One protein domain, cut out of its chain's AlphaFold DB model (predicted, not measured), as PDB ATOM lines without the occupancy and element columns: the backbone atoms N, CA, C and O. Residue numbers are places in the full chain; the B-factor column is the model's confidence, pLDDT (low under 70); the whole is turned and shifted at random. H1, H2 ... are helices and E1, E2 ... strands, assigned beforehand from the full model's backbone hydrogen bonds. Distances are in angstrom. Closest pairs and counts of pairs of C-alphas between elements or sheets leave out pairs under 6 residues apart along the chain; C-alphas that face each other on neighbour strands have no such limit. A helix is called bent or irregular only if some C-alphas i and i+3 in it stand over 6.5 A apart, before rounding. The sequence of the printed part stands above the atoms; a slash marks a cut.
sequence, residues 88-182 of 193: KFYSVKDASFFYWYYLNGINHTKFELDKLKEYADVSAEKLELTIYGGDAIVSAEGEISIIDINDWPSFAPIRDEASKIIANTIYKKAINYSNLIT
ATOM      1  N   LYS A  88      81.293 164.796 210.222       97.19
ATOM      2  CA  LYS A  88      80.276 164.973 211.258       97.19
ATOM      3  C   LYS A  88      80.937 165.474 212.526       97.19
ATOM      4  O   LYS A  88      82.019 164.997 212.865       97.19
ATOM      5  N   PHE A  89      80.278 166.374 213.242       97.88
ATOM      6  CA  PHE A  89      80.733 166.864 214.540       97.88
ATOM      7  C   PHE A  89      79.595 166.941 215.558       97.88
ATOM      8  O   PHE A  89      78.417 167.011 215.208       97.88
ATOM      9  N   TYR A  90      79.969 166.921 216.834       98.19
ATOM     10  CA  TYR A  90      79.077 166.844 217.981       98.19
ATOM     11  C   TYR A  90      79.679 167.608 219.148       98.19
ATOM     12  O   TYR A  90      80.876 167.494 219.422       98.19
ATOM     13  N   SER A  91      78.843 168.342 219.869       98.06
ATOM     14  CA  SER A  91      79.286 169.154 220.988       98.06
ATOM     15  C   SER A  91      78.144 169.432 221.963       98.06
ATOM     16  O   SER A  91      76.955 169.269 221.667       98.06
ATOM     17  N   VAL A  92      78.526 169.843 223.165       97.69
ATOM     18  CA  VAL A  92      77.610 170.327 224.191       97.69
ATOM     19  C   VAL A  92      78.169 171.651 224.689       97.69
ATOM     20  O   VAL A  92      79.302 171.712 225.160       97.69
ATOM     21  N   LYS A  93      77.371 172.714 224.579       94.69
ATOM     22  CA  LYS A  93      77.739 174.063 225.007       94.69
ATOM     23  C   LYS A  93      78.206 174.048 226.464       94.69
ATOM     24  O   LYS A  93      77.597 173.388 227.308       94.69
ATOM     25  N   ASP A  94      79.292 174.769 226.729       88.81
ATOM     26  CA  ASP A  94      79.950 174.889 228.038       88.81
ATOM     27  C   ASP A  94      80.502 173.568 228.619       88.81
ATOM     28  O   ASP A  94      80.925 173.519 229.777       88.81
ATOM     29  N   ALA A  95      80.539 172.490 227.828       90.94
ATOM     30  CA  ALA A  95      81.254 171.266 228.163       90.94
ATOM     31  C   ALA A  95      82.616 171.227 227.456       90.94
ATOM     32  O   ALA A  95      82.772 171.678 226.324       90.94
ATOM     33  N   SER A  96      83.616 170.620 228.096       90.75
ATOM     34  CA  SER A  96      84.899 170.298 227.456       90.75
ATOM     35  C   SER A  96      84.760 169.059 226.561       90.75
ATOM     36  O   SER A  96      85.403 168.043 226.801       90.75
ATOM     37  N   PHE A  97      83.874 169.128 225.566       95.56
ATOM     38  CA  PHE A  97      83.529 168.013 224.690       95.56
ATOM     39  C   PHE A  97      83.343 168.491 223.254       95.56
ATOM     40  O   PHE A  97      82.504 169.344 222.982       95.56
ATOM     41  N   PHE A  98      84.118 167.910 222.343       97.88
ATOM     42  CA  PHE A  98      83.965 168.101 220.910       97.88
ATOM     43  C   PHE A  98      84.401 166.817 220.207       97.88
ATOM     44  O   PHE A  98      85.570 166.438 220.273       97.88
ATOM     45  N   TYR A  99      83.460 166.127 219.573       98.12
ATOM     46  CA  TYR A  99      83.710 164.872 218.869       98.12
ATOM     47  C   TYR A  99      83.434 165.053 217.384       98.12
ATOM     48  O   TYR A  99      82.438 165.671 217.017       98.12
ATOM     49  N   TRP A 100      84.281 164.497 216.523       97.69
ATOM     50  CA  TRP A 100      84.103 164.577 215.077       97.69
ATOM     51  C   TRP A 100      84.714 163.368 214.363       97.69
ATOM     52  O   TRP A 100      85.572 162.681 214.915       97.69
ATOM     53  N   TYR A 101      84.260 163.100 213.138       96.44
ATOM     54  CA  TYR A 101      84.826 162.072 212.258       96.44
ATOM     55  C   TYR A 101      84.473 162.329 210.788       96.44
ATOM     56  O   TYR A 101      83.486 163.001 210.490       96.44
ATOM     57  N   TYR A 102      85.246 161.756 209.861       95.44
ATOM     58  CA  TYR A 102      84.894 161.730 208.437       95.44
ATOM     59  C   TYR A 102      83.765 160.730 208.182       95.44
ATOM     60  O   TYR A 102      83.902 159.545 208.479       95.44
ATOM     61  N   LEU A 103      82.654 161.199 207.616       90.88
ATOM     62  CA  LEU A 103      81.534 160.350 207.204       90.88
ATOM     63  C   LEU A 103      81.846 159.624 205.893       90.88
ATOM     64  O   LEU A 103      81.588 158.430 205.755       90.88
ATOM     65  N   ASN A 104      82.390 160.364 204.932       73.81
ATOM     66  CA  ASN A 104      82.837 159.886 203.631       73.81
ATOM     67  C   ASN A 104      84.123 160.644 203.268       73.81
ATOM     68  O   ASN A 104      84.102 161.733 202.708       73.81
ATOM     69  N   GLY A 105      85.261 160.069 203.649       63.09
ATOM     70  CA  GLY A 105      86.574 160.591 203.294       63.09
ATOM     71  C   GLY A 105      87.181 159.747 202.187       63.09
ATOM     72  O   GLY A 105      87.619 158.630 202.454       63.09
ATOM     73  N   ILE A 106      87.208 160.249 200.952       64.56
ATOM     74  CA  ILE A 106      88.041 159.625 199.907       64.56
ATOM     75  C   ILE A 106      89.490 160.077 200.118       64.56
ATOM     76  O   ILE A 106      90.414 159.280 199.967       64.56
ATOM     77  N   ASN A 107      89.670 161.337 200.530       76.38
ATOM     78  CA  ASN A 107      90.977 161.983 200.609       76.38
ATOM     79  C   ASN A 107      91.470 162.178 202.051       76.38
ATOM     80  O   ASN A 107      92.676 162.315 202.252       76.38
ATOM     81  N   HIS A 108      90.566 162.171 203.046       87.44
ATOM     82  CA  HIS A 108      90.872 162.503 204.448       87.44
ATOM     83  C   HIS A 108      91.685 163.803 204.552       87.44
ATOM     84  O   HIS A 108      92.753 163.866 205.169       87.44
ATOM     85  N   THR A 109      91.178 164.835 203.884       93.00
ATOM     86  CA  THR A 109      91.861 166.113 203.702       93.00
ATOM     87  C   THR A 109      92.089 166.780 205.047       93.00
ATOM     88  O   THR A 109      91.159 166.923 205.841       93.00
ATOM     89  N   LYS A 110      93.334 167.176 205.322       94.88
ATOM     90  CA  LYS A 110      93.691 167.845 206.578       94.88
ATOM     91  C   LYS A 110      93.021 169.214 206.664       94.88
ATOM     92  O   LYS A 110      92.947 169.931 205.673       94.88
ATOM     93  N   PHE A 111      92.606 169.580 207.869       96.25
ATOM     94  CA  PHE A 111      91.997 170.868 208.179       96.25
ATOM     95  C   PHE A 111      92.361 171.298 209.605       96.25
ATOM     96  O   PHE A 111      92.885 170.510 210.398       96.25
ATOM     97  N   GLU A 112      92.073 172.553 209.941       97.50
ATOM     98  CA  GLU A 112      92.297 173.107 211.276       97.50
ATOM     99  C   GLU A 112      91.136 172.756 212.220       97.50
ATOM    100  O   GLU A 112      90.033 173.293 212.102       97.50
ATOM    101  N   LEU A 113      91.374 171.854 213.177       97.38
ATOM    102  CA  LEU A 113      90.336 171.395 214.110       97.38
ATOM    103  C   LEU A 113      89.751 172.530 214.962       97.38
ATOM    104  O   LEU A 113      88.540 172.573 215.181       97.38
ATOM    105  N   ASP A 114      90.585 173.470 215.406       97.31
ATOM    106  CA  ASP A 114      90.121 174.606 216.206       97.31
ATOM    107  C   ASP A 114      89.146 175.494 215.414       97.31
ATOM    108  O   ASP A 114      88.153 175.954 215.973       97.31
ATOM    109  N   LYS A 115      89.352 175.634 214.096       97.56
ATOM    110  CA  LYS A 115      88.453 176.371 213.192       97.56
ATOM    111  C   LYS A 115      87.111 175.656 213.013       97.56
ATOM    112  O   LYS A 115      86.065 176.300 213.026       97.56
ATOM    113  N   LEU A 116      87.114 174.322 212.902       98.00
ATOM    114  CA  LEU A 116      85.874 173.533 212.885       98.00
ATOM    115  C   LEU A 116      85.072 173.748 214.172       98.00
ATOM    116  O   LEU A 116      83.862 173.972 214.120       98.00
ATOM    117  N   LYS A 117      85.753 173.678 215.319       97.56
ATOM    118  CA  LYS A 117      85.129 173.887 216.624       97.56
ATOM    119  C   LYS A 117      84.566 175.301 216.748       97.56
ATOM    120  O   LYS A 117      83.413 175.445 217.138       97.56
ATOM    121  N   GLU A 118      85.328 176.320 216.355       96.88
ATOM    122  CA  GLU A 118      84.870 177.712 216.333       96.88
ATOM    123  C   GLU A 118      83.593 177.867 215.496       96.88
ATOM    124  O   GLU A 118      82.605 178.427 215.967       96.88
ATOM    125  N   TYR A 119      83.568 177.326 214.276       97.75
ATOM    126  CA  TYR A 119      82.388 177.398 213.410       97.75
ATOM    127  C   TYR A 119      81.175 176.680 213.998       97.75
ATOM    128  O   TYR A 119      80.049 177.181 213.891       97.75
ATOM    129  N   ALA A 120      81.392 175.536 214.641       97.19
ATOM    130  CA  ALA A 120      80.352 174.791 215.332       97.19
ATOM    131  C   ALA A 120      79.788 175.587 216.528       97.19
ATOM    132  O   ALA A 120      78.568 175.714 216.654       97.19
ATOM    133  N   ASP A 121      80.659 176.188 217.344       96.31
ATOM    134  CA  ASP A 121      80.294 177.006 218.506       96.31
ATOM    135  C   ASP A 121      79.543 178.283 218.095       96.31
ATOM    136  O   ASP A 121      78.473 178.566 218.635       96.31
ATOM    137  N   VAL A 122      80.031 179.018 217.087       96.19
ATOM    138  CA  VAL A 122      79.354 180.219 216.560       96.19
ATOM    139  C   VAL A 122      77.983 179.864 215.982       96.19
ATOM    140  O   VAL A 122      77.012 180.598 216.188       96.19
ATOM    141  N   SER A 123      77.873 178.733 215.281       95.38
ATOM    142  CA  SER A 123      76.588 178.255 214.758       95.38
ATOM    143  C   SER A 123      75.609 177.933 215.887       95.38
ATOM    144  O   SER A 123      74.456 178.361 215.843       95.38
ATOM    145  N   ALA A 124      76.070 177.222 216.919       95.44
ATOM    146  CA  ALA A 124      75.262 176.888 218.085       95.44
ATOM    147  C   ALA A 124      74.829 178.137 218.863       95.44
ATOM    148  O   ALA A 124      73.681 178.215 219.287       95.44
ATOM    149  N   GLU A 125      75.700 179.137 219.012       95.00
ATOM    150  CA  GLU A 125      75.360 180.410 219.650       95.00
ATOM    151  C   GLU A 125      74.256 181.142 218.881       95.00
ATOM    152  O   GLU A 125      73.263 181.552 219.479       95.00
ATOM    153  N   LYS A 126      74.385 181.255 217.553       94.88
ATOM    154  CA  LYS A 126      73.390 181.928 216.700       94.88
ATOM    155  C   LYS A 126      72.037 181.234 216.664       94.88
ATOM    156  O   LYS A 126      71.037 181.889 216.382       94.88
ATOM    157  N   LEU A 127      72.016 179.929 216.909       92.31
ATOM    158  CA  LEU A 127      70.808 179.110 216.948       92.31
ATOM    159  C   LEU A 127      70.335 178.820 218.382       92.31
ATOM    160  O   LEU A 127      69.382 178.070 218.559       92.31
ATOM    161  N   GLU A 128      70.992 179.402 219.392       94.88
ATOM    162  CA  GLU A 128      70.698 179.220 220.821       94.88
ATOM    163  C   GLU A 128      70.709 177.748 221.282       94.88
ATOM    164  O   GLU A 128      69.999 177.334 222.203       94.88
ATOM    165  N   LEU A 129      71.570 176.936 220.671       95.19
ATOM    166  CA  LEU A 129      71.661 175.507 220.937       95.19
ATOM    167  C   LEU A 129      72.584 175.207 222.114       95.19
ATOM    168  O   LEU A 129      73.630 175.821 222.321       95.19
ATOM    169  N   THR A 130      72.193 174.207 222.902       96.44
ATOM    170  CA  THR A 130      73.021 173.678 223.997       96.44
ATOM    171  C   THR A 130      73.592 172.311 223.671       96.44
ATOM    172  O   THR A 130      74.736 172.037 224.004       96.44
ATOM    173  N   ILE A 131      72.807 171.445 223.040       97.75
ATOM    174  CA  ILE A 131      73.229 170.111 222.622       97.75
ATOM    175  C   ILE A 131      73.074 170.100 221.119       97.75
ATOM    176  O   ILE A 131      71.962 170.279 220.619       97.75
ATOM    177  N   TYR A 132      74.192 169.970 220.420       97.25
ATOM    178  CA  TYR A 132      74.214 170.217 218.995       97.25
ATOM    179  C   TYR A 132      75.254 169.359 218.288       97.25
ATOM    180  O   TYR A 132      76.164 168.775 218.879       97.25
ATOM    181  N   GLY A 133      75.091 169.275 216.984       96.94
ATOM    182  CA  GLY A 133      76.038 168.659 216.076       96.94
ATOM    183  C   GLY A 133      75.659 169.026 214.661       96.94
ATOM    184  O   GLY A 133      74.724 169.796 214.439       96.94
ATOM    185  N   GLY A 134      76.377 168.490 213.697       95.38
ATOM    186  CA  GLY A 134      76.156 168.879 212.322       95.38
ATOM    187  C   GLY A 134      77.145 168.255 211.375       95.38
ATOM    188  O   GLY A 134      77.991 167.440 211.758       95.38
ATOM    189  N   ASP A 135      77.012 168.691 210.133       95.81
ATOM    190  CA  ASP A 135      77.800 168.217 209.018       95.81
ATOM    191  C   ASP A 135      78.561 169.408 208.435       95.81
ATOM    192  O   ASP A 135      78.023 170.514 208.290       95.81
ATOM    193  N   ALA A 136      79.822 169.183 208.089       97.06
ATOM    194  CA  ALA A 136      80.649 170.153 207.391       97.06
ATOM    195  C   ALA A 136      81.367 169.491 206.216       97.06
ATOM    196  O   ALA A 136      81.579 168.280 206.204       97.06
ATOM    197  N   ILE A 137      81.731 170.296 205.228       96.69
ATOM    198  CA  ILE A 137      82.552 169.884 204.091       96.69
ATOM    199  C   ILE A 137      83.944 170.476 204.263       96.69
ATOM    200  O   ILE A 137      84.071 171.651 204.610       96.69
ATOM    201  N   VAL A 138      84.962 169.658 204.006       96.75
ATOM    202  CA  VAL A 138      86.364 170.071 203.923       96.75
ATOM    203  C   VAL A 138      86.794 170.023 202.459       96.75
ATOM    204  O   VAL A 138      86.832 168.938 201.873       96.75
ATOM    205  N   SER A 139      87.088 171.183 201.863       95.31
ATOM    206  CA  SER A 139      87.567 171.270 200.474       95.31
ATOM    207  C   SER A 139      88.950 170.630 200.317       95.31
ATOM    208  O   SER A 139      89.623 170.340 201.305       95.31
ATOM    209  N   ALA A 140      89.414 170.450 199.076       94.12
ATOM    210  CA  ALA A 140      90.753 169.920 198.797       94.12
ATOM    211  C   ALA A 140      91.890 170.779 199.398       94.12
ATOM    212  O   ALA A 140      92.971 170.272 199.686       94.12
ATOM    213  N   GLU A 141      91.633 172.068 199.614       95.00
ATOM    214  CA  GLU A 141      92.544 173.038 200.228       95.00
ATOM    215  C   GLU A 141      92.459 173.052 201.764       95.00
ATOM    216  O   GLU A 141      93.215 173.773 202.410       95.00
ATOM    217  N   GLY A 142      91.558 172.263 202.360       95.44
ATOM    218  CA  GLY A 142      91.340 172.218 203.806       95.44
ATOM    219  C   GLY A 142      90.374 173.283 204.333       95.44
ATOM    220  O   GLY A 142      90.256 173.443 205.549       95.44
ATOM    221  N   GLU A 143      89.667 174.006 203.454       96.81
ATOM    222  CA  GLU A 143      88.661 174.984 203.876       96.81
ATOM    223  C   GLU A 143      87.395 174.293 204.375       96.81
ATOM    224  O   GLU A 143      86.874 173.370 203.748       96.81
ATOM    225  N   ILE A 144      86.888 174.770 205.510       97.56
ATOM    226  CA  ILE A 144      85.747 174.180 206.210       97.56
ATOM    227  C   ILE A 144      84.499 174.992 205.883       97.56
ATOM    228  O   ILE A 144      84.506 176.217 206.014       97.56
ATOM    229  N   SER A 145      83.415 174.309 205.533       97.38
ATOM    230  CA  SER A 145      82.086 174.899 205.356       97.38
ATOM    231  C   SER A 145      81.060 174.111 206.156       97.38
ATOM    232  O   SER A 145      80.869 172.923 205.898       97.38
ATOM    233  N   ILE A 146      80.364 174.754 207.093       96.88
ATOM    234  CA  ILE A 146      79.209 174.146 207.764       96.88
ATOM    235  C   ILE A 146      78.086 174.020 206.735       96.88
ATOM    236  O   ILE A 146      77.760 174.994 206.063       96.88
ATOM    237  N   ILE A 147      77.491 172.836 206.602       94.25
ATOM    238  CA  ILE A 147      76.394 172.593 205.648       94.25
ATOM    239  C   ILE A 147      75.074 172.253 206.338       94.25
ATOM    240  O   ILE A 147      74.008 172.417 205.731       94.25
ATOM    241  N   ASP A 148      75.141 171.793 207.588       92.62
ATOM    242  CA  ASP A 148      73.985 171.429 208.399       92.62
ATOM    243  C   ASP A 148      74.281 171.550 209.900       92.62
ATOM    244  O   ASP A 148      75.402 171.286 210.336       92.62
ATOM    245  N   ILE A 149      73.269 171.929 210.684       93.06
ATOM    246  CA  ILE A 149      73.313 171.985 212.152       93.06
ATOM    247  C   ILE A 149      72.010 171.402 212.690       93.06
ATOM    248  O   ILE A 149      70.930 171.791 212.254       93.06
ATOM    249  N   ASN A 150      72.122 170.523 213.680       91.38
ATOM    250  CA  ASN A 150      71.002 169.874 214.341       91.38
ATOM    251  C   ASN A 150      71.035 170.153 215.844       91.38
ATOM    252  O   ASN A 150      72.086 170.036 216.486       91.38
ATOM    253  N   ASP A 151      69.873 170.457 216.412       92.06
ATOM    254  CA  ASP A 151      69.614 170.269 217.830       92.06
ATOM    255  C   ASP A 151      69.408 168.777 218.109       92.06
ATOM    256  O   ASP A 151      68.831 168.053 217.302       92.06
ATOM    257  N   TRP A 152      69.939 168.289 219.232       93.69
ATOM    258  CA  TRP A 152      69.804 166.878 219.626       93.69
ATOM    259  C   TRP A 152      70.181 165.861 218.528       93.69
ATOM    260  O   TRP A 152      69.402 164.954 218.220       93.69
ATOM    261  N   PRO A 153      71.390 165.954 217.941       93.81
ATOM    262  CA  PRO A 153      71.814 165.003 216.922       93.81
ATOM    263  C   PRO A 153      71.922 163.584 217.498       93.81
ATOM    264  O   PRO A 153      72.066 163.369 218.704       93.81
ATOM    265  N   SER A 154      71.954 162.583 216.619       91.19
ATOM    266  CA  SER A 154      72.255 161.214 217.039       91.19
ATOM    267  C   SER A 154      73.730 161.070 217.429       91.19
ATOM    268  O   SER A 154      74.601 160.937 216.569       91.19
ATOM    269  N   PHE A 155      74.010 161.031 218.733       95.50
ATOM    270  CA  PHE A 155      75.338 160.761 219.302       95.50
ATOM    271  C   PHE A 155      75.743 159.276 219.224       95.50
ATOM    272  O   PHE A 155      76.636 158.850 219.951       95.50
ATOM    273  N   ALA A 156      75.101 158.464 218.373       94.44
ATOM    274  CA  ALA A 156      75.327 157.018 218.281       94.44
ATOM    275  C   ALA A 156      76.815 156.588 218.278       94.44
ATOM    276  O   ALA A 156      77.135 155.666 219.032       94.44
ATOM    277  N   PRO A 157      77.736 157.251 217.543       94.94
ATOM    278  CA  PRO A 157      79.159 156.886 217.537       94.94
ATOM    279  C   PRO A 157      79.892 157.083 218.872       94.94
ATOM    280  O   PRO A 157      80.929 156.466 219.087       94.94
ATOM    281  N   ILE A 158      79.375 157.937 219.761       96.25
ATOM    282  CA  ILE A 158      80.039 158.360 221.006       96.25
ATOM    283  C   ILE A 158      79.072 158.356 222.205       96.25
ATOM    284  O   ILE A 158      79.219 159.094 223.179       96.25
ATOM    285  N   ARG A 159      78.036 157.511 222.132       96.94
ATOM    286  CA  ARG A 159      76.857 157.553 223.014       96.94
ATOM    287  C   ARG A 159      77.190 157.444 224.507       96.94
ATOM    288  O   ARG A 159      76.557 158.109 225.324       96.94
ATOM    289  N   ASP A 160      78.169 156.618 224.873       97.06
ATOM    290  CA  ASP A 160      78.458 156.298 226.276       97.06
ATOM    291  C   ASP A 160      79.130 157.480 226.990       97.06
ATOM    292  O   ASP A 160      78.895 157.719 228.174       97.06
ATOM    293  N   GLU A 161      79.945 158.246 226.266       97.06
ATOM    294  CA  GLU A 161      80.569 159.466 226.770       97.06
ATOM    295  C   GLU A 161      79.596 160.647 226.688       97.06
ATOM    296  O   GLU A 161      79.347 161.319 227.694       97.06
ATOM    297  N   ALA A 162      78.964 160.840 225.524       97.19
ATOM    298  CA  ALA A 162      78.018 161.929 225.306       97.19
ATOM    299  C   ALA A 162      76.837 161.880 226.282       97.19
ATOM    300  O   ALA A 162      76.446 162.918 226.806       97.19
ATOM    301  N   SER A 163      76.299 160.696 226.593       97.25
ATOM    302  CA  SER A 163      75.177 160.557 227.535       97.25
ATOM    303  C   SER A 163      75.494 161.114 228.925       97.25
ATOM    304  O   SER A 163      74.663 161.812 229.503       97.25
ATOM    305  N   LYS A 164      76.704 160.878 229.448       97.50
ATOM    306  CA  LYS A 164      77.142 161.389 230.759       97.50
ATOM    307  C   LYS A 164      77.252 162.911 230.754       97.50
ATOM    308  O   LYS A 164      76.803 163.569 231.692       97.50
ATOM    309  N   ILE A 165      77.827 163.464 229.688       97.75
ATOM    310  CA  ILE A 165      77.998 164.909 229.513       97.75
ATOM    311  C   ILE A 165      76.632 165.586 229.392       97.75
ATOM    312  O   ILE A 165      76.347 166.527 230.129       97.75
ATOM    313  N   ILE A 166      75.762 165.060 228.529       97.62
ATOM    314  CA  ILE A 166      74.401 165.557 228.316       97.62
ATOM    315  C   ILE A 166      73.598 165.510 229.620       97.62
ATOM    316  O   ILE A 166      72.999 166.516 229.995       97.62
ATOM    317  N   ALA A 167      73.628 164.390 230.349       97.56
ATOM    318  CA  ALA A 167      72.924 164.254 231.623       97.56
ATOM    319  C   ALA A 167      73.382 165.304 232.647       97.56
ATOM    320  O   ALA A 167      72.552 165.965 233.271       97.56
ATOM    321  N   ASN A 168      74.694 165.514 232.777       96.25
ATOM    322  CA  ASN A 168      75.252 166.536 233.658       96.25
ATOM    323  C   ASN A 168      74.840 167.958 233.236       96.25
ATOM    324  O   ASN A 168      74.483 168.777 234.083       96.25
ATOM    325  N   THR A 169      74.846 168.259 231.935       96.31
ATOM    326  CA  THR A 169      74.413 169.562 231.407       96.31
ATOM    327  C   THR A 169      72.934 169.826 231.688       96.31
ATOM    328  O   THR A 169      72.584 170.911 232.158       96.31
ATOM    329  N   ILE A 170      72.061 168.835 231.475       95.94
ATOM    330  CA  ILE A 170      70.628 168.938 231.790       95.94
ATOM    331  C   ILE A 170      70.424 169.131 233.296       95.94
ATOM    332  O   ILE A 170      69.667 170.011 233.698       95.94
ATOM    333  N   TYR A 171      71.127 168.360 234.129       96.06
ATOM    334  CA  TYR A 171      71.039 168.466 235.586       96.06
ATOM    335  C   TYR A 171      71.408 169.868 236.089       96.06
ATOM    336  O   TYR A 171      70.648 170.478 236.842       96.06
ATOM    337  N   LYS A 172      72.526 170.431 235.613       93.69
ATOM    338  CA  LYS A 172      72.942 171.803 235.948       93.69
ATOM    339  C   LYS A 172      71.904 172.838 235.518       93.69
ATOM    340  O   LYS A 172      71.586 173.742 236.287       93.69
ATOM    341  N   LYS A 173      71.344 172.696 234.312       92.44
ATOM    342  CA  LYS A 173      70.271 173.575 233.828       92.44
ATOM    343  C   LYS A 173      69.021 173.498 234.698       92.44
ATOM    344  O   LYS A 173      68.454 174.540 235.012       92.44
ATOM    345  N   ALA A 174      68.623 172.295 235.111       94.25
ATOM    346  CA  ALA A 174      67.473 172.095 235.985       94.25
ATOM    347  C   ALA A 174      67.668 172.786 237.344       94.25
ATOM    348  O   ALA A 174      66.792 173.536 237.763       94.25
ATOM    349  N   ILE A 175      68.836 172.622 237.981       94.12
ATOM    350  CA  ILE A 175      69.167 173.324 239.235       94.12
ATOM    351  C   ILE A 175      69.099 174.840 239.054       94.12
ATOM    352  O   ILE A 175      68.463 175.530 239.849       94.12
ATOM    353  N   ASN A 176      69.742 175.368 238.010       90.50
ATOM    354  CA  ASN A 176      69.771 176.807 237.758       90.50
ATOM    355  C   ASN A 176      68.359 177.369 237.565       90.50
ATOM    356  O   ASN A 176      68.034 178.414 238.122       90.50
ATOM    357  N   TYR A 177      67.508 176.653 236.830       88.50
ATOM    358  CA  TYR A 177      66.114 177.031 236.632       88.50
ATOM    359  C   TYR A 177      65.313 177.018 237.943       88.50
ATOM    360  O   TYR A 177      64.606 177.979 238.239       88.50
ATOM    361  N   SER A 178      65.469 175.982 238.773       88.50
ATOM    362  CA  SER A 178      64.832 175.926 240.096       88.50
ATOM    363  C   SER A 178      65.269 177.083 240.999       88.50
ATOM    364  O   SER A 178      64.423 177.699 241.644       88.50
ATOM    365  N   ASN A 179      66.561 177.425 240.997       85.25
ATOM    366  CA  ASN A 179      67.093 178.540 241.781       85.25
ATOM    367  C   ASN A 179      66.542 179.898 241.306       85.25
ATOM    368  O   ASN A 179      66.204 180.751 242.128       85.25
ATOM    369  N   LEU A 180      66.407 180.095 239.990       78.81
ATOM    370  CA  LEU A 180      65.793 181.300 239.420       78.81
ATOM    371  C   LEU A 180      64.334 181.450 239.870       78.81
ATOM    372  O   LEU A 180      63.960 182.519 240.348       78.81
ATOM    373  N   ILE A 181      63.545 180.370 239.832       75.25
ATOM    374  CA  ILE A 181      62.158 180.381 240.325       75.25
ATOM    375  C   ILE A 181      62.101 180.754 241.811       75.25
ATOM    376  O   ILE A 181      61.265 181.567 242.202       75.25
ATOM    377  N   THR A 182      62.991 180.212 242.649       65.50
ATOM    378  CA  THR A 182      63.023 180.553 244.085       65.50
ATOM    379  C   THR A 182      63.442 181.998 244.371       65.50
ATOM    380  O   THR A 182      63.128 182.525 245.441       65.50
TER     381      THR A 182
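What this domain is: This is residues 88 to 182 of the 193 residues of the protein "Cadherin domain-containing protein" of Ignavibacteria bacterium CG1_02_37_35 (UniProt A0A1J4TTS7). Look for a strongly twisted sheet of four strands with a helix on each face: H1 packs on one face, and the long helix H2 packs on the other with its residues 157 to 170. H2 then runs on beyond the sheet, and its residues 171 to 182 stick out as a free arm that adds to the length. The printed part has 95 residues, with two named helices and four named strands in the order E1, E2, H1, E3, E4, H2; the class is mixed, helices and strands, and the antiparallel sheet has the order E2, E1, E3, E4. The whole is only just compact, close to loose, with a radius of gyration of the C-alphas of 14.9 A, and spans 54 by 27 by 18 A.

How they stand to each other: Start at E1, residues 88 to 92, an inner strand. The edge strand E2, residues 98 to 104, forms a hairpin with it, antiparallel at 165 degrees; N 90 and O 99 are 2.8 A apart, within hydrogen-bond range. Next comes H1, residues 113 to 126, which is on the sheet; its closest C-alphas to E4, residues 144 to 151, are those of Leu 116 and Ile 144, 6.7 A apart. E3, residues 131 to 138, is the antiparallel neighbour of E1 at 151 degrees, with N 89 and O 134 at 2.9 A. E2, H1 and E3 make a split strand-helix-strand unit, two strands running the same way with E1 between them in the sheet, and its crossover is left-handed. E3 and E4 form a hairpin, antiparallel at 156 degrees, with N 137 and O 145 at 2.8 A; E4 bends by 59 degrees at residue 147. H2, residues 156 to 182, is on the opposite face from H1, making three layers, a sheet with helices on both faces. Its height over the sheet is 6.8 A, and it lies over E1, along the strands at 19 degrees on the local plane; the closest C-alphas of the two are those of Val 92 and Ile 166, 7.1 A apart. H1 and H2 are apart. H2 is irregular, with C-alphas 157 and 160 8.8 A apart, and has a kink of 54 degrees near residue 163. In H1 every O i to N i+4 pair is within hydrogen-bond range; in H2, 20 of 23 are.

Where its parts are: Find C-alpha 88 at (80.276, 164.973, 211.258); from there E1 runs 14.2 A to C-alpha 92. E2 covers 19.2 A from 98 to 104. H1 begins at C-alpha 113, (90.336, 171.395, 214.110), and runs 20.1 A to 126. E3 measures 22.9 A from 131 to 138, and E4 20.3 A from 144 to 151. H2 runs 37.0 A from 156 to C-alpha 182 at (63.023, 180.553, 244.085).

The domain as a whole: The C-alphas of Asn 107 and Thr 182 are the two farthest apart, at 54.9 A. Without the free residues 171 to 182, the body of 83 residues spans 39 by 26 by 19 A. The printed part has no cut, and no link is long. The mean pLDDT of the printed part is 93.4; look for values under 70 at residues 105 to 106 and residue 182.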